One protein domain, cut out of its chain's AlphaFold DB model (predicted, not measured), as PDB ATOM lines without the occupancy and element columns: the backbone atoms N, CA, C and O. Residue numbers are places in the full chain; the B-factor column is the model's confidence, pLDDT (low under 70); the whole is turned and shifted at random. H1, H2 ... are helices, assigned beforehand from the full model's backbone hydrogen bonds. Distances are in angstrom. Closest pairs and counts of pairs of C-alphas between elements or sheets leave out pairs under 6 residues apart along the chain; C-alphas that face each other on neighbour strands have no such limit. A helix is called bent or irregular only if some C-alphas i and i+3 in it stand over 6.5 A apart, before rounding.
ATOM      1  N   ASP A 411     139.098 195.972 132.664       60.69
ATOM      2  CA  ASP A 411     140.461 196.091 133.208       60.69
ATOM      3  C   ASP A 411     140.969 197.551 133.198       60.69
ATOM      4  O   ASP A 411     141.639 197.996 134.131       60.69
ATOM      5  N   LEU A 412     140.613 198.333 132.167       55.59
ATOM      6  CA  LEU A 412     140.893 199.776 132.101       55.59
ATOM      7  C   LEU A 412     140.073 200.580 133.124       55.59
ATOM      8  O   LEU A 412     140.595 201.518 133.729       55.59
ATOM      9  N   LEU A 413     138.807 200.211 133.339       54.34
ATOM     10  CA  LEU A 413     137.926 200.867 134.308       54.34
ATOM     11  C   LEU A 413     138.260 200.485 135.752       54.34
ATOM     12  O   LEU A 413     138.197 201.349 136.620       54.34
ATOM     13  N   ASP A 414     138.670 199.245 136.018       52.25
ATOM     14  CA  ASP A 414     139.127 198.808 137.339       52.25
ATOM     15  C   ASP A 414     140.376 199.588 137.761       52.25
ATOM     16  O   ASP A 414     140.484 199.987 138.921       52.25
ATOM     17  N   PHE A 415     141.271 199.909 136.819       59.78
ATOM     18  CA  PHE A 415     142.431 200.763 137.080       59.78
ATOM     19  C   PHE A 415     142.031 202.206 137.448       59.78
ATOM     20  O   PHE A 415     142.539 202.757 138.427       59.78
ATOM     21  N   GLU A 416     141.099 202.829 136.716       53.97
ATOM     22  CA  GLU A 416     140.647 204.203 137.001       53.97
ATOM     23  C   GLU A 416     139.776 204.307 138.263       53.97
ATOM     24  O   GLU A 416     139.934 205.259 139.033       53.97
ATOM     25  N   VAL A 417     138.914 203.322 138.527       54.12
ATOM     26  CA  VAL A 417     138.065 203.259 139.730       54.12
ATOM     27  C   VAL A 417     138.913 203.080 140.993       54.12
ATOM     28  O   VAL A 417     138.610 203.700 142.014       54.12
ATOM     29  N   TYR A 418     140.002 202.301 140.938       50.44
ATOM     30  CA  TYR A 418     140.903 202.131 142.085       50.44
ATOM     31  C   TYR A 418     141.825 203.332 142.332       50.44
ATOM     32  O   TYR A 418     142.183 203.592 143.483       50.44
ATOM     33  N   HIS A 419     142.230 204.062 141.285       51.09
ATOM     34  CA  HIS A 419     143.263 205.099 141.396       51.09
ATOM     35  C   HIS A 419     142.759 206.548 141.319       51.09
ATOM     36  O   HIS A 419     143.471 207.446 141.770       51.09
ATOM     37  N   CYS A 420     141.565 206.812 140.784       53.59
ATOM     38  CA  CYS A 420     140.991 208.160 140.667       53.59
ATOM     39  C   CYS A 420     139.451 208.163 140.825       53.59
ATOM     40  O   CYS A 420     138.747 208.627 139.923       53.59
ATOM     41  N   PRO A 421     138.905 207.718 141.974       50.75
ATOM     42  CA  PRO A 421     137.455 207.648 142.186       50.75
ATOM     43  C   PRO A 421     136.760 209.017 142.072       50.75
ATOM     44  O   PRO A 421     135.618 209.089 141.629       50.75
ATOM     45  N   ASP A 422     137.469 210.109 142.370       60.81
ATOM     46  CA  ASP A 422     136.927 211.477 142.374       60.81
ATOM     47  C   ASP A 422     136.679 212.069 140.970       60.81
ATOM     48  O   ASP A 422     136.147 213.173 140.846       60.81
ATOM     49  N   LYS A 423     137.096 211.378 139.899       66.56
ATOM     50  CA  LYS A 423     136.963 211.863 138.511       66.56
ATOM     51  C   LYS A 423     135.812 211.225 137.737       66.56
ATOM     52  O   LYS A 423     135.532 211.654 136.618       66.56
ATOM     53  N   LEU A 424     135.146 210.222 138.306       59.09
ATOM     54  CA  LEU A 424     134.035 209.540 137.652       59.09
ATOM     55  C   LEU A 424     132.708 210.238 137.989       59.09
ATOM     56  O   LEU A 424     132.432 210.488 139.159       59.09
ATOM     57  N   PRO A 425     131.856 210.545 136.993       71.00
ATOM     58  CA  PRO A 425     130.509 211.041 137.253       71.00
ATOM     59  C   PRO A 425     129.726 210.036 138.112       71.00
ATOM     60  O   PRO A 425     129.657 208.859 137.754       71.00
ATOM     61  N   ASP A 426     129.084 210.504 139.190       67.44
ATOM     62  CA  ASP A 426     128.367 209.669 140.179       67.44
ATOM     63  C   ASP A 426     127.409 208.637 139.551       67.44
ATOM     64  O   ASP A 426     127.247 207.522 140.052       67.44
ATOM     65  N   ASN A 427     126.806 208.983 138.411       69.06
ATOM     66  CA  ASN A 427     125.849 208.134 137.700       69.06
ATOM     67  C   ASN A 427     126.506 206.900 137.048       69.06
ATOM     68  O   ASN A 427     125.886 205.846 136.964       69.06
ATOM     69  N   ILE A 428     127.762 207.010 136.602       70.00
ATOM     70  CA  ILE A 428     128.483 205.916 135.928       70.00
ATOM     71  C   ILE A 428     129.007 204.913 136.960       70.00
ATOM     72  O   ILE A 428     128.938 203.702 136.745       70.00
ATOM     73  N   LEU A 429     129.475 205.410 138.109       66.75
ATOM     74  CA  LEU A 429     129.971 204.572 139.196       66.75
ATOM     75  C   LEU A 429     128.848 203.707 139.797       66.75
ATOM     76  O   LEU A 429     129.055 202.521 140.053       66.75
ATOM     77  N   GLN A 430     127.644 204.267 139.963       67.81
ATOM     78  CA  GLN A 430     126.479 203.507 140.430       67.81
ATOM     79  C   GLN A 430     126.056 202.414 139.441       67.81
ATOM     80  O   GLN A 430     125.833 201.279 139.864       67.81
ATOM     81  N   ASP A 431     126.010 202.715 138.141       72.31
ATOM     82  CA  ASP A 431     125.636 201.735 137.115       72.31
ATOM     83  C   ASP A 431     126.649 200.583 137.003       72.31
ATOM     84  O   ASP A 431     126.258 199.425 136.830       72.31
ATOM     85  N   LEU A 432     127.950 200.869 137.125       70.50
ATOM     86  CA  LEU A 432     129.003 199.848 137.096       70.50
ATOM     87  C   LEU A 432     128.972 198.957 138.342       70.50
ATOM     88  O   LEU A 432     128.966 197.732 138.214       70.50
ATOM     89  N   LEU A 433     128.860 199.549 139.537       70.12
ATOM     90  CA  LEU A 433     128.730 198.792 140.786       70.12
ATOM     91  C   LEU A 433     127.470 197.923 140.789       70.12
ATOM     92  O   LEU A 433     127.504 196.771 141.227       70.12
ATOM     93  N   GLN A 434     126.361 198.435 140.251       72.62
ATOM     94  CA  GLN A 434     125.126 197.672 140.131       72.62
ATOM     95  C   GLN A 434     125.273 196.505 139.145       72.62
ATOM     96  O   GLN A 434     124.779 195.414 139.430       72.62
ATOM     97  N   LYS A 435     125.979 196.682 138.021       73.12
ATOM     98  CA  LYS A 435     126.250 195.598 137.061       73.12
ATOM     99  C   LYS A 435     127.149 194.506 137.641       73.12
ATOM    100  O   LYS A 435     126.820 193.331 137.478       73.12
ATOM    101  N   LEU A 436     128.220 194.871 138.349       75.00
ATOM    102  CA  LEU A 436     129.106 193.910 139.020       75.00
ATOM    103  C   LEU A 436     128.356 193.113 140.093       75.00
ATOM    104  O   LEU A 436     128.439 191.887 140.123       75.00
ATOM    105  N   LEU A 437     127.533 193.787 140.902       72.56
ATOM    106  CA  LEU A 437     126.711 193.132 141.918       72.56
ATOM    107  C   LEU A 437     125.682 192.175 141.294       72.56
ATOM    108  O   LEU A 437     125.486 191.066 141.787       72.56
ATOM    109  N   VAL A 438     125.043 192.568 140.186       79.06
ATOM    110  CA  VAL A 438     124.116 191.695 139.446       79.06
ATOM    111  C   VAL A 438     124.838 190.473 138.874       79.06
ATOM    112  O   VAL A 438     124.276 189.377 138.914       79.06
ATOM    113  N   HIS A 439     126.071 190.627 138.382       79.12
ATOM    114  CA  HIS A 439     126.873 189.507 137.887       79.12
ATOM    115  C   HIS A 439     127.239 188.534 139.013       79.12
ATOM    116  O   HIS A 439     126.958 187.342 138.906       79.12
ATOM    117  N   GLU A 440     127.756 189.037 140.136       83.31
ATOM    118  CA  GLU A 440     128.105 188.207 141.295       83.31
ATOM    119  C   GLU A 440     126.874 187.471 141.853       83.31
ATOM    120  O   GLU A 440     126.935 186.287 142.197       83.31
ATOM    121  N   MET A 441     125.719 188.143 141.901       75.88
ATOM    122  CA  MET A 441     124.457 187.515 142.294       75.88
ATOM    123  C   MET A 441     124.026 186.422 141.311       75.88
ATOM    124  O   MET A 441     123.545 185.376 141.748       75.88
ATOM    125  N   LYS A 442     124.200 186.634 140.002       85.88
ATOM    126  CA  LYS A 442     123.874 185.642 138.970       85.88
ATOM    127  C   LYS A 442     124.747 184.394 139.106       85.88
ATOM    128  O   LYS A 442     124.204 183.290 139.078       85.88
ATOM    129  N   ASP A 443     126.047 184.560 139.329       86.50
ATOM    130  CA  ASP A 443     126.980 183.444 139.505       86.50
ATOM    131  C   ASP A 443     126.651 182.645 140.774       86.50
ATOM    132  O   ASP A 443     126.548 181.416 140.738       86.50
ATOM    133  N   LYS A 444     126.371 183.331 141.893       83.81
ATOM    134  CA  LYS A 444     125.936 182.674 143.139       83.81
ATOM    135  C   LYS A 444     124.626 181.908 142.961       83.81
ATOM    136  O   LYS A 444     124.511 180.785 143.457       83.81
ATOM    137  N   LEU A 445     123.657 182.466 142.233       82.94
ATOM    138  CA  LEU A 445     122.393 181.787 141.931       82.94
ATOM    139  C   LEU A 445     122.600 180.552 141.044       82.94
ATOM    140  O   LEU A 445     121.984 179.520 141.308       82.94
ATOM    141  N   GLN A 446     123.493 180.610 140.053       90.69
ATOM    142  CA  GLN A 446     123.831 179.450 139.222       90.69
ATOM    143  C   GLN A 446     124.495 178.333 140.037       90.69
ATOM    144  O   GLN A 446     124.120 177.167 139.900       90.69
ATOM    145  N   VAL A 447     125.428 178.670 140.932       90.31
ATOM    146  CA  VAL A 447     126.048 177.689 141.840       90.31
ATOM    147  C   VAL A 447     124.995 177.061 142.759       90.31
ATOM    148  O   VAL A 447     124.958 175.839 142.918       90.31
ATOM    149  N   GLN A 448     124.087 177.860 143.327       82.94
ATOM    150  CA  GLN A 448     122.996 177.349 144.162       82.94
ATOM    151  C   GLN A 448     122.043 176.432 143.383       82.94
ATOM    152  O   GLN A 448     121.645 175.382 143.897       82.94
ATOM    153  N   GLU A 449     121.711 176.782 142.140       89.38
ATOM    154  CA  GLU A 449     120.895 175.944 141.263       89.38
ATOM    155  C   GLU A 449     121.580 174.599 140.984       89.38
ATOM    156  O   GLU A 449     120.948 173.549 141.124       89.38
ATOM    157  N   GLN A 450     122.881 174.595 140.683       94.38
ATOM    158  CA  GLN A 450     123.654 173.366 140.471       94.38
ATOM    159  C   GLN A 450     123.678 172.476 141.722       94.38
ATOM    160  O   GLN A 450     123.405 171.274 141.629       94.38
ATOM    161  N   VAL A 451     123.917 173.056 142.903       92.06
ATOM    162  CA  VAL A 451     123.882 172.334 144.189       92.06
ATOM    163  C   VAL A 451     122.494 171.745 144.449       92.06
ATOM    164  O   VAL A 451     122.366 170.604 144.906       92.06
ATOM    165  N   TRP A 452     121.431 172.488 144.145       89.00
ATOM    166  CA  TRP A 452     120.061 172.009 144.297       89.00
ATOM    167  C   TRP A 452     119.739 170.855 143.337       89.00
ATOM    168  O   TRP A 452     119.200 169.829 143.763       89.00
ATOM    169  N   GLN A 453     120.138 170.963 142.068       93.06
ATOM    170  CA  GLN A 453     119.991 169.897 141.071       93.06
ATOM    171  C   GLN A 453     120.765 168.633 141.470       93.06
ATOM    172  O   GLN A 453     120.258 167.517 141.315       93.06
ATOM    173  N   GLN A 454     121.964 168.781 142.039       95.81
ATOM    174  CA  GLN A 454     122.742 167.662 142.566       95.81
ATOM    175  C   GLN A 454     122.023 166.977 143.737       95.81
ATOM    176  O   GLN A 454     121.825 165.761 143.703       95.81
ATOM    177  N   LYS A 455     121.521 167.740 144.716       91.56
ATOM    178  CA  LYS A 455     120.734 167.194 145.840       91.56
ATOM    179  C   LYS A 455     119.468 166.475 145.370       91.56
ATOM    180  O   LYS A 455     119.098 165.444 145.934       91.56
ATOM    181  N   LEU A 456     118.810 166.970 144.320       89.25
ATOM    182  CA  LEU A 456     117.669 166.286 143.704       89.25
ATOM    183  C   LEU A 456     118.068 164.957 143.054       89.25
ATOM    184  O   LEU A 456     117.343 163.968 143.205       89.25
ATOM    185  N   LYS A 457     119.203 164.905 142.344       96.00
ATOM    186  CA  LYS A 457     119.737 163.661 141.762       96.00
ATOM    187  C   LYS A 457     120.082 162.645 142.856       96.00
ATOM    188  O   LYS A 457     119.656 161.495 142.760       96.00
ATOM    189  N   GLU A 458     120.749 163.077 143.923       95.81
ATOM    190  CA  GLU A 458     121.078 162.241 145.085       95.81
ATOM    191  C   GLU A 458     119.819 161.732 145.804       95.81
ATOM    192  O   GLU A 458     119.709 160.543 146.106       95.81
ATOM    193  N   GLY A 459     118.824 162.597 146.021       93.50
ATOM    194  CA  GLY A 459     117.544 162.218 146.620       93.50
ATOM    195  C   GLY A 459     116.794 161.173 145.790       93.50
ATOM    196  O   GLY A 459     116.312 160.177 146.335       93.50
ATOM    197  N   LYS A 460     116.749 161.340 144.462       95.44
ATOM    198  CA  LYS A 460     116.159 160.351 143.543       95.44
ATOM    199  C   LYS A 460     116.912 159.018 143.574       95.44
ATOM    200  O   LYS A 460     116.265 157.970 143.570       95.44
ATOM    201  N   ALA A 461     118.245 159.042 143.638       96.06
ATOM    202  CA  ALA A 461     119.064 157.835 143.750       96.06
ATOM    203  C   ALA A 461     118.785 157.077 145.058       96.06
ATOM    204  O   ALA A 461     118.503 155.879 145.014       96.06
ATOM    205  N   ARG A 462     118.730 157.783 146.198       96.06
ATOM    206  CA  ARG A 462     118.388 157.196 147.507       96.06
ATOM    207  C   ARG A 462     116.993 156.574 147.523       96.06
ATOM    208  O   ARG A 462     116.821 155.464 148.012       96.06
ATOM    209  N   ILE A 463     115.991 157.251 146.954       94.44
ATOM    210  CA  ILE A 463     114.628 156.698 146.852       94.44
ATOM    211  C   ILE A 463     114.631 155.415 146.009       94.44
ATOM    212  O   ILE A 463     114.002 154.429 146.392       94.44
ATOM    213  N   LYS A 464     115.356 155.401 144.884       97.81
ATOM    214  CA  LYS A 464     115.476 154.220 144.018       97.81
ATOM    215  C   LYS A 464     116.144 153.047 144.745       97.81
ATOM    216  O   LYS A 464     115.686 151.916 144.603       97.81
ATOM    217  N   GLU A 465     117.172 153.314 145.544       97.75
ATOM    218  CA  GLU A 465     117.865 152.310 146.359       97.75
ATOM    219  C   GLU A 465     116.958 151.723 147.451       97.75
ATOM    220  O   GLU A 465     116.835 150.503 147.561       97.75
ATOM    221  N   VAL A 466     116.228 152.568 148.188       96.62
ATOM    222  CA  VAL A 466     115.259 152.123 149.208       96.62
ATOM    223  C   VAL A 466     114.147 151.275 148.586       96.62
ATOM    224  O   VAL A 466     113.761 150.248 149.146       96.62
TER     225      VAL A 466
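What this domain is: This is residues 411 to 466 of the 522 residues of the protein "Hypothetical protein" of Aplanochytrium stocchinoi (UniProt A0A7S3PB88). One long, nearly straight helix, H2, makes almost the whole length, and a much shorter helix, H1, sits to one side of its first turns, set slantwise across them with a narrow gap between. The link from H1 turns the chain back at that end, and residues 433 to 466 of H2 stick out free like an arm. The printed part has 56 residues with two named helices, H1 then H2, and no named strand; the class is all helix. It is extended, with a radius of gyration of the C-alphas of 20.4 A, and spans 64 by 18 by 11 A, a rod in outline.

How they stand to each other: H2, residues 426 to 466, is the longest helix. H1, residues 411 to 419, is only just apart from it, with the closest C-alphas of the two 8.2 A apart. They are joined by a short link of 6 residues, Cys 420 to Pro 425. Residues 433 to 466, which belong to H2, stand free. In H1 and H2 every O i to N i+4 pair is within hydrogen-bond range.

Where its parts are: H2 has 41 residues and measures 59.7 A from C-alpha 426 at (128.367, 209.669, 140.179) to C-alpha 466 at (115.259, 152.123, 149.208). H1 has 9 residues and measures 12.5 A, beginning with C-alpha 411 at (140.461, 196.091, 133.208). Neither helix is bent.

The domain as a whole: The two C-alphas farthest apart are those of Lys 423 and Val 466, at 64.5 A. The printed part has no cut and no long link. Its mean pLDDT is 77.1; residues 411 to 424, 426 to 427 and 429 to 430 are under 70. The mean is 55 in H1 and 84 in H2.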